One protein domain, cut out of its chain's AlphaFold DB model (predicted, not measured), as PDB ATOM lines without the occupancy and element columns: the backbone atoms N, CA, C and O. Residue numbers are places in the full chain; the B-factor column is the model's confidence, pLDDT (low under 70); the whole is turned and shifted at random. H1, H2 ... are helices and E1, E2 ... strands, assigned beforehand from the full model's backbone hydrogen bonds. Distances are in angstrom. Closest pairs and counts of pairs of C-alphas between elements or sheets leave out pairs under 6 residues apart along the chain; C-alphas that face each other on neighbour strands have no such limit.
ATOM      1  N   GLU A 307     114.554 160.076 198.587       89.38
ATOM      2  CA  GLU A 307     113.376 160.499 197.834       89.38
ATOM      3  C   GLU A 307     112.110 159.957 198.493       89.38
ATOM      4  O   GLU A 307     112.037 158.773 198.810       89.38
ATOM      5  N   PHE A 308     111.095 160.799 198.670       90.62
ATOM      6  CA  PHE A 308     109.769 160.381 199.122       90.62
ATOM      7  C   PHE A 308     108.675 160.983 198.239       90.62
ATOM      8  O   PHE A 308     108.885 161.989 197.566       90.62
ATOM      9  N   TYR A 309     107.495 160.370 198.223       89.50
ATOM     10  CA  TYR A 309     106.366 160.826 197.416       89.50
ATOM     11  C   TYR A 309     105.332 161.566 198.258       89.50
ATOM     12  O   TYR A 309     104.793 161.022 199.218       89.50
ATOM     13  N   ALA A 310     105.000 162.791 197.859       88.88
ATOM     14  CA  ALA A 310     103.863 163.550 198.361       88.88
ATOM     15  C   ALA A 310     102.764 163.581 197.289       88.88
ATOM     16  O   ALA A 310     102.724 164.469 196.437       88.88
ATOM     17  N   GLY A 311     101.895 162.567 197.293       83.56
ATOM     18  CA  GLY A 311     100.956 162.343 196.189       83.56
ATOM     19  C   GLY A 311     101.699 161.922 194.917       83.56
ATOM     20  O   GLY A 311     102.360 160.882 194.909       83.56
ATOM     21  N   ASP A 312     101.604 162.727 193.861       79.88
ATOM     22  CA  ASP A 312     102.298 162.492 192.581       79.88
ATOM     23  C   ASP A 312     103.668 163.176 192.506       79.88
ATOM     24  O   ASP A 312     104.429 162.981 191.558       79.88
ATOM     25  N   TYR A 313     103.997 163.976 193.520       84.38
ATOM     26  CA  TYR A 313     105.228 164.738 193.565       84.38
ATOM     27  C   TYR A 313     106.335 163.940 194.236       84.38
ATOM     28  O   TYR A 313     106.209 163.525 195.388       84.38
ATOM     29  N   LYS A 314     107.441 163.767 193.517       88.56
ATOM     30  CA  LYS A 314     108.672 163.208 194.066       88.56
ATOM     31  C   LYS A 314     109.463 164.317 194.752       88.56
ATOM     32  O   LYS A 314     109.825 165.295 194.104       88.56
ATOM     33  N   VAL A 315     109.716 164.160 196.043       90.44
ATOM     34  CA  VAL A 315     110.496 165.090 196.858       90.44
ATOM     35  C   VAL A 315     111.857 164.471 197.135       90.44
ATOM     36  O   VAL A 315     111.935 163.435 197.788       90.44
ATOM     37  N   THR A 316     112.919 165.124 196.677       91.50
ATOM     38  CA  THR A 316     114.305 164.787 197.020       91.50
ATOM     39  C   THR A 316     114.724 165.601 198.235       91.50
ATOM     40  O   THR A 316     114.754 166.831 198.179       91.50
ATOM     41  N   VAL A 317     115.042 164.942 199.345       91.25
ATOM     42  CA  VAL A 317     115.452 165.592 200.595       91.25
ATOM     43  C   VAL A 317     116.829 166.225 200.417       91.25
ATOM     44  O   VAL A 317     117.780 165.554 200.025       91.25
ATOM     45  N   THR A 318     116.967 167.509 200.734       88.50
ATOM     46  CA  THR A 318     118.253 168.223 200.685       88.50
ATOM     47  C   THR A 318     118.826 168.461 202.073       88.50
ATOM     48  O   THR A 318     120.042 168.442 202.246       88.50
ATOM     49  N   SER A 319     117.973 168.653 203.079       87.69
ATOM     50  CA  SER A 319     118.400 168.789 204.468       87.69
ATOM     51  C   SER A 319     117.308 168.346 205.435       87.69
ATOM     52  O   SER A 319     116.118 168.367 205.121       87.69
ATOM     53  N   ILE A 320     117.715 167.954 206.640       88.44
ATOM     54  CA  ILE A 320     116.807 167.576 207.721       88.44
ATOM     55  C   ILE A 320     117.187 168.409 208.929       88.44
ATOM     56  O   ILE A 320     118.301 168.319 209.436       88.44
ATOM     57  N   THR A 321     116.258 169.247 209.369       89.50
ATOM     58  CA  THR A 321     116.454 170.146 210.511       89.50
ATOM     59  C   THR A 321     116.065 169.468 211.824       89.50
ATOM     60  O   THR A 321     116.546 169.849 212.886       89.50
ATOM     61  N   GLY A 322     115.209 168.444 211.772       87.56
ATOM     62  CA  GLY A 322     114.863 167.631 212.933       87.56
ATOM     63  C   GLY A 322     113.673 166.712 212.676       87.56
ATOM     64  O   GLY A 322     113.027 166.782 211.633       87.56
ATOM     65  N   GLY A 323     113.366 165.857 213.647       87.44
ATOM     66  CA  GLY A 323     112.231 164.941 213.586       87.44
ATOM     67  C   GLY A 323     112.618 163.484 213.796       87.44
ATOM     68  O   GLY A 323     113.729 163.172 214.221       87.44
ATOM     69  N   GLY A 324     111.659 162.604 213.539       86.81
ATOM     70  CA  GLY A 324     111.788 161.160 213.705       86.81
ATOM     71  C   GLY A 324     110.561 160.441 213.141       86.81
ATOM     72  O   GLY A 324     109.771 161.067 212.432       86.81
ATOM     73  N   PRO A 325     110.314 159.175 213.519       83.62
ATOM     74  CA  PRO A 325     109.142 158.414 213.063       83.62
ATOM     75  C   PRO A 325     107.794 159.126 213.287       83.62
ATOM     76  O   PRO A 325     106.837 158.914 212.551       83.62
ATOM     77  N   GLY A 326     107.715 160.013 214.289       84.88
ATOM     78  CA  GLY A 326     106.530 160.828 214.575       84.88
ATOM     79  C   GLY A 326     106.295 162.012 213.625       84.88
ATOM     80  O   GLY A 326     105.211 162.592 213.672       84.88
ATOM     81  N   GLY A 327     107.269 162.361 212.779       90.62
ATOM     82  CA  GLY A 327     107.214 163.464 211.822       90.62
ATOM     83  C   GLY A 327     108.589 164.096 211.580       90.62
ATOM     84  O   GLY A 327     109.301 164.442 212.524       90.62
ATOM     85  N   TRP A 328     108.945 164.280 210.311       94.00
ATOM     86  CA  TRP A 328     110.208 164.868 209.861       94.00
ATOM     87  C   TRP A 328     110.044 166.339 209.475       94.00
ATOM     88  O   TRP A 328     108.992 166.757 208.990       94.00
ATOM     89  N   THR A 329     111.081 167.143 209.687       94.75
ATOM     90  CA  THR A 329     111.128 168.556 209.294       94.75
ATOM     91  C   THR A 329     112.454 168.862 208.610       94.75
ATOM     92  O   THR A 329     113.517 168.493 209.114       94.75
ATOM     93  N   GLY A 330     112.400 169.542 207.470       94.56
ATOM     94  CA  GLY A 330     113.577 169.808 206.652       94.56
ATOM     95  C   GLY A 330     113.255 170.516 205.342       94.56
ATOM     96  O   GLY A 330     112.166 171.069 205.157       94.56
ATOM     97  N   GLU A 331     114.224 170.488 204.436       94.25
ATOM     98  CA  GLU A 331     114.116 171.048 203.093       94.25
ATOM     99  C   GLU A 331     114.319 169.955 202.037       94.25
ATOM    100  O   GLU A 331     114.998 168.948 202.260       94.25
ATOM    101  N   GLY A 332     113.710 170.153 200.875       93.50
ATOM    102  CA  GLY A 332     113.850 169.282 199.720       93.50
ATOM    103  C   GLY A 332     113.637 170.025 198.409       93.50
ATOM    104  O   GLY A 332     113.398 171.234 198.384       93.50
ATOM    105  N   ILE A 333     113.714 169.289 197.310       91.44
ATOM    106  CA  ILE A 333     113.424 169.761 195.957       91.44
ATOM    107  C   ILE A 333     112.342 168.860 195.370       91.44
ATOM    108  O   ILE A 333     112.396 167.642 195.526       91.44
ATOM    109  N   VAL A 334     111.359 169.455 194.703       90.12
ATOM    110  CA  VAL A 334     110.330 168.749 193.938       90.12
ATOM    111  C   VAL A 334     110.438 169.129 192.469       90.12
ATOM    112  O   VAL A 334     110.508 170.310 192.143       90.12
ATOM    113  N   ASP A 335     110.413 168.146 191.574       81.56
ATOM    114  CA  ASP A 335     110.311 168.411 190.138       81.56
ATOM    115  C   ASP A 335     108.843 168.634 189.760       81.56
ATOM    116  O   ASP A 335     108.015 167.722 189.826       81.56
ATOM    117  N   VAL A 336     108.509 169.861 189.362       79.06
ATOM    118  CA  VAL A 336     107.174 170.224 188.877       79.06
ATOM    119  C   VAL A 336     107.195 170.251 187.355       79.06
ATOM    120  O   VAL A 336     107.793 171.136 186.743       79.06
ATOM    121  N   THR A 337     106.521 169.295 186.724       71.00
ATOM    122  CA  THR A 337     106.338 169.291 185.270       71.00
ATOM    123  C   THR A 337     105.248 170.287 184.875       71.00
ATOM    124  O   THR A 337     104.082 170.119 185.221       71.00
ATOM    125  N   LEU A 338     105.606 171.326 184.124       71.19
ATOM    126  CA  LEU A 338     104.662 172.268 183.527       71.19
ATOM    127  C   LEU A 338     104.104 171.755 182.188       71.19
ATOM    128  O   LEU A 338     104.608 170.811 181.571       71.19
ATOM    129  N   LEU A 339     103.063 172.439 181.698       58.88
ATOM    130  CA  LEU A 339     102.507 172.226 180.360       58.88
ATOM    131  C   LEU A 339     103.630 172.271 179.304       58.88
ATOM    132  O   LEU A 339     104.456 173.178 179.317       58.88
ATOM    133  N   LYS A 340     103.621 171.305 178.373       65.06
ATOM    134  CA  LYS A 340     104.666 171.022 177.358       65.06
ATOM    135  C   LYS A 340     105.903 170.245 177.843       65.06
ATOM    136  O   LYS A 340     106.825 170.064 177.054       65.06
ATOM    137  N   GLY A 341     105.899 169.713 179.067       64.12
ATOM    138  CA  GLY A 341     106.934 168.774 179.527       64.12
ATOM    139  C   GLY A 341     108.210 169.439 180.049       64.12
ATOM    140  O   GLY A 341     109.248 168.789 180.121       64.12
ATOM    141  N   VAL A 342     108.142 170.724 180.406       69.88
ATOM    142  CA  VAL A 342     109.242 171.421 181.083       69.88
ATOM    143  C   VAL A 342     109.217 171.034 182.560       69.88
ATOM    144  O   VAL A 342     108.242 171.330 183.243       69.88
ATOM    145  N   ASN A 343     110.269 170.383 183.054       73.56
ATOM    146  CA  ASN A 343     110.427 170.072 184.476       73.56
ATOM    147  C   ASN A 343     111.141 171.229 185.174       73.56
ATOM    148  O   ASN A 343     112.238 171.605 184.763       73.56
ATOM    149  N   LEU A 344     110.526 171.783 186.217       77.75
ATOM    150  CA  LEU A 344     111.123 172.827 187.041       77.75
ATOM    151  C   LEU A 344     111.393 172.299 188.455       77.75
ATOM    152  O   LEU A 344     110.433 171.947 189.145       77.75
ATOM    153  N   PRO A 345     112.658 172.280 188.912       84.38
ATOM    154  CA  PRO A 345     112.965 171.962 190.297       84.38
ATOM    155  C   PRO A 345     112.527 173.129 191.190       84.38
ATOM    156  O   PRO A 345     113.054 174.237 191.090       84.38
ATOM    157  N   ALA A 346     111.559 172.894 192.069       86.44
ATOM    158  CA  ALA A 346     111.100 173.854 193.064       86.44
ATOM    159  C   ALA A 346     111.618 173.458 194.450       86.44
ATOM    160  O   ALA A 346     111.483 172.307 194.868       86.44
ATOM    161  N   GLN A 347     112.181 174.409 195.195       90.94
ATOM    162  CA  GLN A 347     112.529 174.168 196.594       90.94
ATOM    163  C   GLN A 347     111.259 174.031 197.435       90.94
ATOM    164  O   GLN A 347     110.305 174.800 197.290       90.94
ATOM    165  N   VAL A 348     111.258 173.073 198.351       93.75
ATOM    166  CA  VAL A 348     110.167 172.813 199.287       93.75
ATOM    167  C   VAL A 348     110.704 172.725 200.703       93.75
ATOM    168  O   VAL A 348     111.806 172.241 200.944       93.75
ATOM    169  N   THR A 349     109.900 173.166 201.657       95.31
ATOM    170  CA  THR A 349     110.079 172.845 203.068       95.31
ATOM    171  C   THR A 349     109.017 171.835 203.460       95.31
ATOM    172  O   THR A 349     107.852 171.944 203.063       95.31
ATOM    173  N   PHE A 350     109.408 170.825 204.226       95.62
ATOM    174  CA  PHE A 350     108.466 169.894 204.825       95.62
ATOM    175  C   PHE A 350     108.496 170.042 206.341       95.62
ATOM    176  O   PHE A 350     109.554 170.208 206.943       95.62
ATOM    177  N   SER A 351     107.320 170.016 206.963       95.25
ATOM    178  CA  SER A 351     107.155 170.158 208.408       95.25
ATOM    179  C   SER A 351     106.209 169.092 208.932       95.25
ATOM    180  O   SER A 351     105.104 168.914 208.406       95.25
ATOM    181  N   ASN A 352     106.657 168.392 209.977       93.56
ATOM    182  CA  ASN A 352     105.948 167.264 210.576       93.56
ATOM    183  C   ASN A 352     105.508 166.215 209.530       93.56
ATOM    184  O   ASN A 352     104.405 165.674 209.606       93.56
ATOM    185  N   ALA A 353     106.350 165.983 208.519       93.62
ATOM    186  CA  ALA A 353     106.120 165.033 207.442       93.62
ATOM    187  C   ALA A 353     106.178 163.608 207.987       93.62
ATOM    188  O   ALA A 353     107.245 163.113 208.350       93.62
ATOM    189  N   LYS A 354     105.023 162.955 208.074       93.00
ATOM    190  CA  LYS A 354     104.928 161.550 208.457       93.00
ATOM    191  C   LYS A 354     105.040 160.704 207.201       93.00
ATOM    192  O   LYS A 354     104.238 160.856 206.279       93.00
ATOM    193  N   LEU A 355     106.060 159.855 207.181       91.81
ATOM    194  CA  LEU A 355     106.383 158.988 206.060       91.81
ATOM    195  C   LEU A 355     106.170 157.536 206.484       91.81
ATOM    196  O   LEU A 355     106.680 157.115 207.528       91.81
ATOM    197  N   ASN A 356     105.413 156.791 205.682       88.38
ATOM    198  CA  ASN A 356     105.315 155.343 205.841       88.38
ATOM    199  C   ASN A 356     106.591 154.648 205.331       88.38
ATOM    200  O   ASN A 356     107.445 155.272 204.700       88.38
ATOM    201  N   GLU A 357     106.712 153.346 205.563       85.31
ATOM    202  CA  GLU A 357     107.867 152.508 205.231       85.31
ATOM    203  C   GLU A 357     108.216 152.512 203.740       85.31
ATOM    204  O   GLU A 357     109.348 152.208 203.368       85.31
ATOM    205  N   CYS A 358     107.268 152.926 202.901       85.75
ATOM    206  CA  CYS A 358     107.424 153.086 201.467       85.75
ATOM    207  C   CYS A 358     107.817 154.494 201.020       85.75
ATOM    208  O   CYS A 358     107.897 154.730 199.813       85.75
ATOM    209  N   TYR A 359     108.140 155.381 201.967       89.81
ATOM    210  CA  TYR A 359     108.506 156.774 201.725       89.81
ATOM    211  C   TYR A 359     107.363 157.532 201.043       89.81
ATOM    212  O   TYR A 359     107.557 158.284 200.092       89.81
ATOM    213  N   GLU A 360     106.143 157.335 201.531       89.56
ATOM    214  CA  GLU A 360     104.974 158.086 201.084       89.56
ATOM    215  C   GLU A 360     104.512 159.015 202.204       89.56
ATOM    216  O   GLU A 360     104.383 158.606 203.361       89.56
ATOM    217  N   LEU A 361     104.276 160.278 201.857       91.12
ATOM    218  CA  LEU A 361     103.752 161.286 202.762       91.12
ATOM    219  C   LEU A 361     102.282 161.017 203.036       91.12
ATOM    220  O   LEU A 361     101.450 161.017 202.130       91.12
ATOM    221  N   THR A 362     101.964 160.852 204.309       90.06
ATOM    222  CA  THR A 362     100.613 160.495 204.754       90.06
ATOM    223  C   THR A 362      99.975 161.596 205.593       90.06
ATOM    224  O   THR A 362      98.759 161.676 205.722       90.06
ATOM    225  N   ALA A 363     100.809 162.429 206.216       89.00
ATOM    226  CA  ALA A 363     100.424 163.569 207.027       89.00
ATOM    227  C   ALA A 363     101.606 164.542 207.135       89.00
ATOM    228  O   ALA A 363     102.755 164.171 206.904       89.00
ATOM    229  N   GLY A 364     101.325 165.781 207.532       91.00
ATOM    230  CA  GLY A 364     102.312 166.859 207.586       91.00
ATOM    231  C   GLY A 364     102.070 167.899 206.504       91.00
ATOM    232  O   GLY A 364     101.039 167.887 205.830       91.00
ATOM    233  N   LYS A 365     103.001 168.841 206.368       90.31
ATOM    234  CA  LYS A 365     102.913 169.919 205.378       90.31
ATOM    235  C   LYS A 365     104.127 169.888 204.472       90.31
ATOM    236  O   LYS A 365     105.245 169.794 204.967       90.31
ATOM    237  N   LEU A 366     103.885 170.029 203.174       92.19
ATOM    238  CA  LEU A 366     104.892 170.319 202.163       92.19
ATOM    239  C   LEU A 366     104.562 171.692 201.576       92.19
ATOM    240  O   LEU A 366     103.454 171.897 201.081       92.19
ATOM    241  N   ILE A 367     105.480 172.644 201.689       90.25
ATOM    242  CA  ILE A 367     105.274 174.032 201.276       90.25
ATOM    243  C   ILE A 367     106.378 174.396 200.293       90.25
ATOM    244  O   ILE A 367     107.557 174.315 200.618       90.25
ATOM    245  N   THR A 368     106.010 174.823 199.089       88.50
ATOM    246  CA  THR A 368     106.970 175.375 198.128       88.50
ATOM    247  C   THR A 368     107.556 176.673 198.669       88.50
ATOM    248  O   THR A 368     106.816 177.593 199.032       88.50
ATOM    249  N   LYS A 369     108.882 176.768 198.701       84.62
ATOM    250  CA  LYS A 369     109.597 177.990 199.055       84.62
ATOM    251  C   LYS A 369     109.580 178.905 197.835       84.62
ATOM    252  O   LYS A 369     110.027 178.520 196.759       84.62
ATOM    253  N   TYR A 370     109.025 180.106 197.993       73.19
ATOM    254  CA  TYR A 370     109.135 181.128 196.959       73.19
ATOM    255  C   TYR A 370     110.601 181.540 196.849       73.19
ATOM    256  O   TYR A 370     111.167 182.047 197.816       73.19
ATOM    257  N   ASP A 371     111.194 181.315 195.683       66.44
ATOM    258  CA  ASP A 371     112.497 181.858 195.332       66.44
ATOM    259  C   ASP A 371     112.275 183.122 194.476       66.44
ATOM    260  O   ASP A 371     111.873 183.019 193.315       66.44
ATOM    261  N   PRO A 372     112.502 184.334 195.024       59.50
ATOM    262  CA  PRO A 372     112.352 185.586 194.280       59.50
ATOM    263  C   PRO A 372     113.326 185.689 193.105       59.50
ATOM    264  O   PRO A 372     113.063 186.415 192.146       59.50
ATOM    265  N   SER A 373     114.447 184.970 193.185       55.66
ATOM    266  CA  SER A 373     115.441 184.897 192.127       55.66
ATOM    267  C   SER A 373     115.086 183.857 191.066       55.66
ATOM    268  O   SER A 373     115.766 183.809 190.045       55.66
ATOM    269  N   TRP A 374     114.007 183.079 191.235       55.28
ATOM    270  CA  TRP A 374     113.563 182.072 190.265       55.28
ATOM    271  C   TRP A 374     113.290 182.695 188.898       55.28
ATOM    272  O   TRP A 374     113.750 182.184 187.892       55.28
ATOM    273  N   PHE A 375     112.634 183.853 188.811       47.12
ATOM    274  CA  PHE A 375     112.453 184.499 187.504       47.12
ATOM    275  C   PHE A 375     113.770 185.020 186.913       47.12
ATOM    276  O   PHE A 375     113.955 184.971 185.698       47.12
ATOM    277  N   SER A 376     114.721 185.447 187.751       44.97
ATOM    278  CA  SER A 376     116.065 185.791 187.276       44.97
ATOM    279  C   SER A 376     116.893 184.566 186.886       44.97
ATOM    280  O   SER A 376     117.704 184.687 185.981       44.97
ATOM    281  N   THR A 377     116.655 183.395 187.491       41.25
ATOM    282  CA  THR A 377     117.267 182.113 187.118       41.25
ATOM    283  C   THR A 377     116.542 181.416 185.978       41.25
ATOM    284  O   THR A 377     117.196 180.822 185.154       41.25
ATOM    285  N   LEU A 378     115.253 181.594 185.730       42.84
ATOM    286  CA  LEU A 378     114.683 181.215 184.427       42.84
ATOM    287  C   LEU A 378     115.360 181.997 183.283       42.84
ATOM    288  O   LEU A 378     115.580 181.436 182.210       42.84
ATOM    289  N   ASN A 379     115.808 183.226 183.567       39.97
ATOM    290  CA  ASN A 379     116.663 184.030 182.689       39.97
ATOM    291  C   ASN A 379     118.177 183.716 182.763       39.97
ATOM    292  O   ASN A 379     118.902 184.153 181.870       39.97
ATOM    293  N   SER A 380     118.675 183.002 183.786       37.53
ATOM    294  CA  SER A 380     120.123 182.769 184.005       37.53
ATOM    295  C   SER A 380     120.562 181.313 184.248       37.53
ATOM    296  O   SER A 380     121.755 181.032 184.281       37.53
ATOM    297  N   SER A 381     119.630 180.374 184.389       34.12
ATOM    298  CA  SER A 381     119.802 178.930 184.621       34.12
ATOM    299  C   SER A 381     119.185 178.068 183.517       34.12
ATOM    300  O   SER A 381     119.455 176.870 183.453       34.12
ATOM    301  N   SER A 382     118.474 178.675 182.561       39.09
ATOM    302  CA  SER A 382     118.745 178.319 181.175       39.09
ATOM    303  C   SER A 382     120.012 179.079 180.800       39.09
ATOM    304  O   SER A 382     120.060 180.306 180.882       39.09
TER     305      SER A 382
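What this domain is: This is residues 307 to 382 of the 796 residues of an uncharacterized protein of Rudanella paleaurantiibacter (UniProt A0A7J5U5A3). One strongly twisted sheet is folded back on itself into two leaves, E1 and E2 facing E4 and E5 with E3 as hinge, and a tail with the short helix H1 sits off it. The 76 printed residues, mostly strand, run E1 E2 E3 E4 E5 H1; the strands form an antiparallel meander, each the neighbour of the one before. The whole is only just compact, close to loose: radius of gyration of the C-alphas 13.4 A, spans 41 by 25 by 15 A.

How they stand to each other: Hairpins join E1, residues 307 to 310, E2, 313 to 324, E3, 327 to 337, E4, 343 to 355, and E5, 361 to 368. Within hydrogen-bond range are N 308 and O 315, 2.9 A; N 316 and O 333, 2.8 A; N 332 and O 348, 2.8 A; N 351 and O 365, 2.9 A. The closest C-alphas of edge strands E1 and E5, Ala 310 and Leu 361, are 5.0 A apart. H1, residues 374 to 378, is not on the sheet; its O i to N i+4 pair is within range.

Where its parts are: E2, E3 and E4 measure 21.5, 27.2 and 24.6 A. C-alpha 307 is at (113.376, 160.499, 197.834), C-alpha 378 at (114.683, 181.215, 184.427).

The domain as a whole: The printed part has no cut, and its links are tight. pLDDT is under 70 at residues 339 to 342 and 371 to 382.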